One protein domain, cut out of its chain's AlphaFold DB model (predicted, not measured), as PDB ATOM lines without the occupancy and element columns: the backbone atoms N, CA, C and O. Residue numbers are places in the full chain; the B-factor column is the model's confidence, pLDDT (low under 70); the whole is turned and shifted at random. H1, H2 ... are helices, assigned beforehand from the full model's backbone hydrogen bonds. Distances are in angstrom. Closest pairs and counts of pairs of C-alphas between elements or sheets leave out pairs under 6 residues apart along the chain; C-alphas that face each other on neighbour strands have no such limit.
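AT A GLANCE: This is residues 310 to 383 of the 404 residues of the protein "Uncharacterized protein DUF2236" of Amycolatopsis thermoflava (UniProt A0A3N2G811). What does one see first? H3 is a long beam, H1 crosses its earlier part at a steep tilt with H2 on the far side of H1, and H4 begins beside the middle of H3 and runs away from it about perpendicular. Residues 358 to 367 fold back from the end of H3 to the start of H4. What is it made of? The 74 printed residues, with four named helices in the order H1, H2, H3, H4 and no named strand, are all helix in class, compact with a radius of gyration of the C-alphas of 12.8 A, and span 39 by 27 by 18 A.

IN THESE COORDINATES: Where are the first helices? H1, residues 315 to 325, begins at C-alpha 315 (197.275, 175.636, 111.112) and is 15.3 A long; H2 is residues 328 to 333. Where are the longer ones? H3, residues 340 to 357, is 25.2 A long, with a kink of 32 degrees near residue 351. H4, residues 368 to 382, is 21.8 A long and ends at C-alpha 382 (200.176, 191.306, 117.512).

HOW THE PARTS SIT: What does H1 touch? It touches H2 at a steep tilt of 63 degrees, opposite ways, closest at the C-alphas of Arg 323 and Gly 331, 5.3 A. It touches H3, residues 342 to 347 alone, at a steep tilt of 61 degrees, the same way; the closest C-alphas, of Phe 317 and Ala 342, are 5.2 A apart. And H4? Its residues 368 to 371 alone touch residues 349 to 353 of H3, about perpendicular at 88 degrees, the closest C-alphas being those of Tyr 353 and Phe 368, 6.2 A; H4 is apart from H1 and H2. Are the backbones in order? Every O i to N i+4 pair is within hydrogen-bond range in H1 and H2, 12 of 14 in H3 and 10 of 11 in H4.

THE WHOLE: How large is it? The two C-alphas farthest apart, of Trp 333 and Pro 362, are 39.2 A apart. Is anything cut or weak? The printed part has no cut and no long link; pLDDT is under 70 at residues 310, 312 and 381 to 383.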
ATOM      1  N   ASP A 310     206.498 179.736 113.634       63.16
ATOM      2  CA  ASP A 310     206.753 178.330 113.964       63.16
ATOM      3  C   ASP A 310     207.186 178.159 115.431       63.16
ATOM      4  O   ASP A 310     208.370 178.119 115.769       63.16
ATOM      5  N   LEU A 311     206.196 178.090 116.324       70.25
ATOM      6  CA  LEU A 311     206.358 177.642 117.714       70.25
ATOM      7  C   LEU A 311     205.719 176.262 117.957       70.25
ATOM      8  O   LEU A 311     205.319 175.942 119.077       70.25
ATOM      9  N   GLY A 312     205.574 175.446 116.908       69.50
ATOM     10  CA  GLY A 312     204.869 174.162 116.991       69.50
ATOM     11  C   GLY A 312     203.339 174.276 117.040       69.50
ATOM     12  O   GLY A 312     202.661 173.292 117.335       69.50
ATOM     13  N   VAL A 313     202.781 175.453 116.734       76.94
ATOM     14  CA  VAL A 313     201.337 175.667 116.549       76.94
ATOM     15  C   VAL A 313     201.007 175.437 115.080       76.94
ATOM     16  O   VAL A 313     201.384 176.226 114.217       76.94
ATOM     17  N   THR A 314     200.300 174.353 114.774       86.50
ATOM     18  CA  THR A 314     199.921 174.057 113.388       86.50
ATOM     19  C   THR A 314     198.689 174.857 112.968       86.50
ATOM     20  O   THR A 314     197.836 175.209 113.789       86.50
ATOM     21  N   ARG A 315     198.521 175.070 111.655       87.44
ATOM     22  CA  ARG A 315     197.275 175.636 111.112       87.44
ATOM     23  C   ARG A 315     196.048 174.785 111.473       87.44
ATOM     24  O   ARG A 315     194.988 175.340 111.729       87.44
ATOM     25  N   GLY A 316     196.196 173.458 111.536       91.50
ATOM     26  CA  GLY A 316     195.133 172.545 111.978       91.50
ATOM     27  C   GLY A 316     194.706 172.801 113.425       91.50
ATOM     28  O   GLY A 316     193.514 172.926 113.700       91.50
ATOM     29  N   PHE A 317     195.671 172.990 114.329       90.94
ATOM     30  CA  PHE A 317     195.388 173.333 115.720       90.94
ATOM     31  C   PHE A 317     194.650 174.667 115.850       90.94
ATOM     32  O   PHE A 317     193.645 174.751 116.552       90.94
ATOM     33  N   LEU A 318     195.106 175.695 115.133       90.00
ATOM     34  CA  LEU A 318     194.450 176.998 115.134       90.00
ATOM     35  C   LEU A 318     193.015 176.928 114.594       90.00
ATOM     36  O   LEU A 318     192.109 177.483 115.212       90.00
ATOM     37  N   ASN A 319     192.805 176.231 113.474       94.06
ATOM     38  CA  ASN A 319     191.478 176.030 112.892       94.06
ATOM     39  C   ASN A 319     190.513 175.407 113.912       94.06
ATOM     40  O   ASN A 319     189.380 175.860 114.059       94.06
ATOM     41  N   GLU A 320     190.964 174.384 114.640       95.69
ATOM     42  CA  GLU A 320     190.148 173.749 115.676       95.69
ATOM     43  C   GLU A 320     189.966 174.624 116.914       95.69
ATOM     44  O   GLU A 320     188.915 174.565 117.550       95.69
ATOM     45  N   PHE A 321     190.935 175.479 117.247       94.75
ATOM     46  CA  PHE A 321     190.772 176.429 118.343       94.75
ATOM     47  C   PHE A 321     189.714 177.483 118.006       94.75
ATOM     48  O   PHE A 321     188.849 177.759 118.833       94.75
ATOM     49  N   VAL A 322     189.706 178.003 116.774       95.19
ATOM     50  CA  VAL A 322     188.638 178.890 116.281       95.19
ATOM     51  C   VAL A 322     187.278 178.196 116.372       95.19
ATOM     52  O   VAL A 322     186.336 178.772 116.912       95.19
ATOM     53  N   ARG A 323     187.179 176.939 115.923       97.44
ATOM     54  CA  ARG A 323     185.940 176.144 116.001       97.44
ATOM     55  C   ARG A 323     185.470 175.909 117.437       97.44
ATOM     56  O   ARG A 323     184.279 176.003 117.716       97.44
ATOM     57  N   TYR A 324     186.396 175.636 118.355       97.25
ATOM     58  CA  TYR A 324     186.111 175.480 119.784       97.25
ATOM     59  C   TYR A 324     185.627 176.787 120.433       97.25
ATOM     60  O   TYR A 324     184.737 176.777 121.284       97.25
ATOM     61  N   VAL A 325     186.226 177.916 120.055       96.62
ATOM     62  CA  VAL A 325     185.902 179.229 120.619       96.62
ATOM     63  C   VAL A 325     184.573 179.760 120.079       96.62
ATOM     64  O   VAL A 325     183.766 180.241 120.877       96.62
ATOM     65  N   LEU A 326     184.358 179.662 118.764       96.81
ATOM     66  CA  LEU A 326     183.220 180.233 118.043       96.81
ATOM     67  C   LEU A 326     182.122 179.199 117.803       96.81
ATOM     68  O   LEU A 326     181.144 179.160 118.545       96.81
ATOM     69  N   SER A 327     182.278 178.375 116.771       96.62
ATOM     70  CA  SER A 327     181.432 177.216 116.500       96.62
ATOM     71  C   SER A 327     181.992 176.400 115.335       96.62
ATOM     72  O   SER A 327     182.810 176.865 114.535       96.62
ATOM     73  N   ASP A 328     181.489 175.175 115.204       97.62
ATOM     74  CA  ASP A 328     181.735 174.346 114.029       97.62
ATOM     75  C   ASP A 328     181.153 174.972 112.749       97.62
ATOM     76  O   ASP A 328     181.803 174.934 111.710       97.62
ATOM     77  N   GLU A 329     179.984 175.609 112.838       97.38
ATOM     78  CA  GLU A 329     179.333 176.289 111.713       97.38
ATOM     79  C   GLU A 329     180.177 177.452 111.170       97.38
ATOM     80  O   GLU A 329     180.425 177.517 109.970       97.38
ATOM     81  N   ILE A 330     180.710 178.310 112.047       97.50
ATOM     82  CA  ILE A 330     181.603 179.407 111.644       97.50
ATOM     83  C   ILE A 330     182.885 178.852 111.017       97.50
ATOM     84  O   ILE A 330     183.371 179.375 110.015       97.50
ATOM     85  N   GLY A 331     183.426 177.758 111.559       97.44
ATOM     86  CA  GLY A 331     184.572 177.100 110.940       97.44
ATOM     87  C   GLY A 331     184.268 176.536 109.550       97.44
ATOM     88  O   GLY A 331     185.151 176.547 108.695       97.44
ATOM     89  N   ASP A 332     183.047 176.056 109.305       97.88
ATOM     90  CA  ASP A 332     182.624 175.556 107.992       97.88
ATOM     91  C   ASP A 332     182.425 176.707 106.996       97.88
ATOM     92  O   ASP A 332     182.914 176.629 105.870       97.88
ATOM     93  N   TRP A 333     181.796 177.803 107.428       97.88
ATOM     94  CA  TRP A 333     181.657 179.046 106.659       97.88
ATOM     95  C   TRP A 333     182.996 179.614 106.184       97.88
ATOM     96  O   TRP A 333     183.099 180.090 105.057       97.88
ATOM     97  N   LEU A 334     184.023 179.533 107.031       96.56
ATOM     98  CA  LEU A 334     185.376 180.015 106.748       96.56
ATOM     99  C   LEU A 334     186.288 178.952 106.108       96.56
ATOM    100  O   LEU A 334     187.490 179.168 105.988       96.56
ATOM    101  N   GLY A 335     185.765 177.776 105.738       96.00
ATOM    102  CA  GLY A 335     186.553 176.733 105.070       96.00
ATOM    103  C   GLY A 335     187.678 176.127 105.925       96.00
ATOM    104  O   GLY A 335     188.634 175.552 105.394       96.00
ATOM    105  N   LEU A 336     187.592 176.227 107.254       95.12
ATOM    106  CA  LEU A 336     188.647 175.792 108.169       95.12
ATOM    107  C   LEU A 336     188.730 174.265 108.208       95.12
ATOM    108  O   LEU A 336     187.883 173.598 108.803       95.12
ATOM    109  N   LYS A 337     189.767 173.688 107.593       95.19
ATOM    110  CA  LYS A 337     189.975 172.231 107.575       95.19
ATOM    111  C   LYS A 337     190.047 171.656 108.990       95.19
ATOM    112  O   LYS A 337     190.703 172.240 109.854       95.19
ATOM    113  N   ARG A 338     189.403 170.500 109.171       96.69
ATOM    114  CA  ARG A 338     189.355 169.775 110.441       96.69
ATOM    115  C   ARG A 338     190.676 169.095 110.787       96.69
ATOM    116  O   ARG A 338     191.332 168.533 109.913       96.69
ATOM    117  N   ASP A 339     190.979 169.062 112.077       96.06
ATOM    118  CA  ASP A 339     192.036 168.272 112.704       96.06
ATOM    119  C   ASP A 339     191.479 167.613 113.975       96.06
ATOM    120  O   ASP A 339     191.495 168.165 115.073       96.06
ATOM    121  N   TYR A 340     190.948 166.399 113.843       95.62
ATOM    122  CA  TYR A 340     190.272 165.731 114.959       95.62
ATOM    123  C   TYR A 340     191.192 165.431 116.153       95.62
ATOM    124  O   TYR A 340     190.705 165.336 117.283       95.62
ATOM    125  N   ALA A 341     192.506 165.308 115.931       93.69
ATOM    126  CA  ALA A 341     193.466 165.130 117.016       93.69
ATOM    127  C   ALA A 341     193.612 166.429 117.817       93.69
ATOM    128  O   ALA A 341     193.485 166.411 119.045       93.69
ATOM    129  N   ALA A 342     193.782 167.564 117.128       93.31
ATOM    130  CA  ALA A 342     193.788 168.874 117.769       93.31
ATOM    131  C   ALA A 342     192.452 169.178 118.464       93.31
ATOM    132  O   ALA A 342     192.453 169.646 119.600       93.31
ATOM    133  N   ALA A 343     191.315 168.837 117.850       95.31
ATOM    134  CA  ALA A 343     189.994 169.022 118.449       95.31
ATOM    135  C   ALA A 343     189.853 168.274 119.788       95.31
ATOM    136  O   ALA A 343     189.371 168.839 120.774       95.31
ATOM    137  N   GLY A 344     190.298 167.012 119.848       93.88
ATOM    138  CA  GLY A 344     190.303 166.223 121.084       93.88
ATOM    139  C   GLY A 344     191.211 166.823 122.161       93.88
ATOM    140  O   GLY A 344     190.816 166.920 123.328       93.88
ATOM    141  N   LEU A 345     192.397 167.287 121.759       92.12
ATOM    142  CA  LEU A 345     193.359 167.936 122.645       92.12
ATOM    143  C   LEU A 345     192.844 169.271 123.193       92.12
ATOM    144  O   LEU A 345     192.988 169.531 124.381       92.12
ATOM    145  N   ILE A 346     192.204 170.103 122.374       94.31
ATOM    146  CA  ILE A 346     191.672 171.405 122.797       94.31
ATOM    147  C   ILE A 346     190.505 171.215 123.768       94.31
ATOM    148  O   ILE A 346     190.519 171.790 124.855       94.31
ATOM    149  N   ARG A 347     189.531 170.357 123.431       93.06
ATOM    150  CA  ARG A 347     188.320 170.142 124.250       93.06
ATOM    151  C   ARG A 347     188.614 169.613 125.653       93.06
ATOM    152  O   ARG A 347     187.817 169.828 126.561       93.06
ATOM    153  N   THR A 348     189.731 168.914 125.832       89.62
ATOM    154  CA  THR A 348     190.133 168.341 127.125       89.62
ATOM    155  C   THR A 348     191.245 169.145 127.795       89.62
ATOM    156  O   THR A 348     191.182 169.421 128.993       89.62
ATOM    157  N   GLY A 349     192.244 169.562 127.022       92.56
ATOM    158  CA  GLY A 349     193.438 170.241 127.501       92.56
ATOM    159  C   GLY A 349     193.223 171.714 127.824       92.56
ATOM    160  O   GLY A 349     193.777 172.181 128.813       92.56
ATOM    161  N   TRP A 350     192.401 172.446 127.061       93.69
ATOM    162  CA  TRP A 350     192.198 173.879 127.303       93.69
ATOM    163  C   TRP A 350     191.476 174.163 128.633       93.69
ATOM    164  O   TRP A 350     192.001 174.954 129.421       93.69
ATOM    165  N   PRO A 351     190.360 173.483 128.981       93.62
ATOM    166  CA  PRO A 351     189.750 173.646 130.303       93.62
ATOM    167  C   PRO A 351     190.696 173.269 131.453       93.62
ATOM    168  O   PRO A 351     190.714 173.941 132.483       93.62
ATOM    169  N   ALA A 352     191.514 172.222 131.281       92.19
ATOM    170  CA  ALA A 352     192.509 171.828 132.276       92.19
ATOM    171  C   ALA A 352     193.641 172.864 132.409       92.19
ATOM    172  O   ALA A 352     194.081 173.153 133.520       92.19
ATOM    173  N   TYR A 353     194.088 173.458 131.297       92.31
ATOM    174  CA  TYR A 353     195.070 174.545 131.288       92.31
ATOM    175  C   TYR A 353     194.551 175.757 132.069       92.31
ATOM    176  O   TYR A 353     195.253 176.254 132.948       92.31
ATOM    177  N   ILE A 354     193.306 176.179 131.819       93.12
ATOM    178  CA  ILE A 354     192.662 177.280 132.554       93.12
ATOM    179  C   ILE A 354     192.566 176.948 134.043       93.12
ATOM    180  O   ILE A 354     193.013 177.730 134.875       93.12
ATOM    181  N   ALA A 355     192.043 175.771 134.396       92.62
ATOM    182  CA  ALA A 355     191.902 175.379 135.795       92.62
ATOM    183  C   ALA A 355     193.258 175.332 136.526       92.62
ATOM    184  O   ALA A 355     193.343 175.731 137.683       92.62
ATOM    185  N   PHE A 356     194.336 174.919 135.855       92.50
ATOM    186  CA  PHE A 356     195.692 175.003 136.403       92.50
ATOM    187  C   PHE A 356     196.173 176.455 136.574       92.50
ATOM    188  O   PHE A 356     196.669 176.804 137.643       92.50
ATOM    189  N   ARG A 357     195.991 177.323 135.567       91.06
ATOM    190  CA  ARG A 357     196.375 178.751 135.625       91.06
ATOM    191  C   ARG A 357     195.605 179.532 136.694       91.06
ATOM    192  O   ARG A 357     196.157 180.450 137.288       91.06
ATOM    193  N   GLU A 358     194.372 179.126 136.975       93.75
ATOM    194  CA  GLU A 358     193.544 179.654 138.064       93.75
ATOM    195  C   GLU A 358     193.859 179.033 139.437       93.75
ATOM    196  O   GLU A 358     193.210 179.366 140.426       93.75
ATOM    197  N   GLY A 359     194.837 178.122 139.529       91.06
ATOM    198  CA  GLY A 359     195.212 177.457 140.782       91.06
ATOM    199  C   GLY A 359     194.181 176.443 141.294       91.06
ATOM    200  O   GLY A 359     194.257 176.013 142.444       91.06
ATOM    201  N   LEU A 360     193.222 176.045 140.454       90.00
ATOM    202  CA  LEU A 360     192.175 175.063 140.759       90.00
ATOM    203  C   LEU A 360     192.636 173.615 140.523       90.00
ATOM    204  O   LEU A 360     191.993 172.679 140.997       90.00
ATOM    205  N   LEU A 361     193.743 173.419 139.800       88.88
ATOM    206  CA  LEU A 361     194.411 172.127 139.635       88.88
ATOM    207  C   LEU A 361     195.845 172.194 140.180       88.88
ATOM    208  O   LEU A 361     196.589 173.096 139.801       88.88
ATOM    209  N   PRO A 362     196.274 171.232 141.019       83.44
ATOM    210  CA  PRO A 362     197.598 171.262 141.645       83.44
ATOM    211  C   PRO A 362     198.733 170.784 140.726       83.44
ATOM    212  O   PRO A 362     199.902 170.924 141.075       83.44
ATOM    213  N   VAL A 363     198.409 170.185 139.574       84.56
ATOM    214  CA  VAL A 363     199.379 169.576 138.653       84.56
ATOM    215  C   VAL A 363     199.153 170.111 137.243       84.56
ATOM    216  O   VAL A 363     198.014 170.179 136.780       84.56
ATOM    217  N   ALA A 364     200.244 170.464 136.559       83.00
ATOM    218  CA  ALA A 364     200.195 170.935 135.180       83.00
ATOM    219  C   ALA A 364     199.701 169.814 134.238       83.00
ATOM    220  O   ALA A 364     200.233 168.700 134.292       83.00
ATOM    221  N   PRO A 365     198.712 170.077 133.364       82.50
ATOM    222  CA  PRO A 365     198.188 169.067 132.451       82.50
ATOM    223  C   PRO A 365     199.187 168.717 131.341       82.50
ATOM    224  O   PRO A 365     200.014 169.538 130.924       82.50
ATOM    225  N   ALA A 366     199.064 167.505 130.795       73.31
ATOM    226  CA  ALA A 366     199.755 167.137 129.563       73.31
ATOM    227  C   ALA A 366     199.347 168.109 128.437       73.31
ATOM    228  O   ALA A 366     198.163 168.370 128.237       73.31
ATOM    229  N   GLY A 367     200.325 168.682 127.727       71.94
ATOM    230  CA  GLY A 367     200.084 169.705 126.701       71.94
ATOM    231  C   GLY A 367     200.122 171.159 127.191       71.94
ATOM    232  O   GLY A 367     199.999 172.055 126.363       71.94
ATOM    233  N   PHE A 368     200.369 171.423 128.485       81.38
ATOM    234  CA  PHE A 368     200.537 172.787 129.023       81.38
ATOM    235  C   PHE A 368     201.515 173.638 128.197       81.38
ATOM    236  O   PHE A 368     201.185 174.751 127.801       81.38
ATOM    237  N   TYR A 369     202.688 173.080 127.877       82.25
ATOM    238  CA  TYR A 369     203.713 173.770 127.090       82.25
ATOM    239  C   TYR A 369     203.211 174.193 125.702       82.25
ATOM    240  O   TYR A 369     203.531 175.281 125.242       82.25
ATOM    241  N   MET A 370     202.396 173.361 125.049       84.50
ATOM    242  CA  MET A 370     201.837 173.677 123.735       84.50
ATOM    243  C   MET A 370     200.862 174.857 123.815       84.50
ATOM    244  O   MET A 370     200.922 175.736 122.965       84.50
ATOM    245  N   PHE A 371     200.007 174.924 124.841       85.50
ATOM    246  CA  PHE A 371     199.122 176.079 125.039       85.50
ATOM    247  C   PHE A 371     199.899 177.357 125.383       85.50
ATOM    248  O   PHE A 371     199.534 178.431 124.917       85.50
ATOM    249  N   ASP A 372     201.000 177.246 126.128       84.31
ATOM    250  CA  ASP A 372     201.875 178.384 126.427       84.31
ATOM    251  C   ASP A 372     202.580 178.904 125.160       84.31
ATOM    252  O   ASP A 372     202.582 180.105 124.887       84.31
ATOM    253  N   GLN A 373     203.104 177.997 124.323       83.56
ATOM    254  CA  GLN A 373     203.648 178.353 123.008       83.56
ATOM    255  C   GLN A 373     202.577 178.918 122.076       83.56
ATOM    256  O   GLN A 373     202.857 179.848 121.324       83.56
ATOM    257  N   PHE A 374     201.349 178.408 122.156       84.12
ATOM    258  CA  PHE A 374     200.219 178.926 121.402       84.12
ATOM    259  C   PHE A 374     199.892 180.368 121.772       84.12
ATOM    260  O   PHE A 374     199.889 181.229 120.895       84.12
ATOM    261  N   ILE A 375     199.722 180.663 123.062       85.75
ATOM    262  CA  ILE A 375     199.508 182.031 123.546       85.75
ATOM    263  C   ILE A 375     200.667 182.933 123.114       85.75
ATOM    264  O   ILE A 375     200.438 184.034 122.618       85.75
ATOM    265  N   ARG A 376     201.914 182.459 123.228       81.19
ATOM    266  CA  ARG A 376     203.101 183.210 122.803       81.19
ATOM    267  C   ARG A 376     203.124 183.478 121.296       81.19
ATOM    268  O   ARG A 376     203.528 184.566 120.892       81.19
ATOM    269  N   ALA A 377     202.707 182.521 120.470       78.12
ATOM    270  CA  ALA A 377     202.630 182.692 119.022       78.12
ATOM    271  C   ALA A 377     201.616 183.779 118.658       78.12
ATOM    272  O   ALA A 377     201.940 184.696 117.907       78.12
ATOM    273  N   ILE A 378     200.429 183.733 119.267       77.12
ATOM    274  CA  ILE A 378     199.404 184.763 119.086       77.12
ATOM    275  C   ILE A 378     199.885 186.118 119.632       77.12
ATOM    276  O   ILE A 378     199.686 187.138 118.987       77.12
ATOM    277  N   ALA A 379     200.594 186.165 120.765       76.19
ATOM    278  CA  ALA A 379     201.200 187.400 121.283       76.19
ATOM    279  C   ALA A 379     202.186 188.023 120.288       76.19
ATOM    280  O   ALA A 379     202.108 189.214 120.000       76.19
ATOM    281  N   MET A 380     203.080 187.221 119.708       70.50
ATOM    282  CA  MET A 380     204.057 187.704 118.727       70.50
ATOM    283  C   MET A 380     203.429 188.142 117.402       70.50
ATOM    284  O   MET A 380     204.010 188.983 116.726       70.50
ATOM    285  N   LEU A 381     202.251 187.623 117.048       65.62
ATOM    286  CA  LEU A 381     201.483 188.104 115.900       65.62
ATOM    287  C   LEU A 381     201.136 189.591 116.023       65.62
ATOM    288  O   LEU A 381     201.199 190.337 115.048       65.62
ATOM    289  N   PHE A 382     200.730 189.987 117.229       62.53
ATOM    290  CA  PHE A 382     200.176 191.306 117.512       62.53
ATOM    291  C   PHE A 382     201.210 192.281 118.084       62.53
ATOM    292  O   PHE A 382     200.994 193.492 118.048       62.53
ATOM    293  N   LEU A 383     202.362 191.780 118.543       59.25
ATOM    294  CA  LEU A 383     203.556 192.586 118.791       59.25
ATOM    295  C   LEU A 383     204.129 193.045 117.445       59.25
ATOM    296  O   LEU A 383     204.973 192.397 116.827       59.25
TER     297      LEU A 383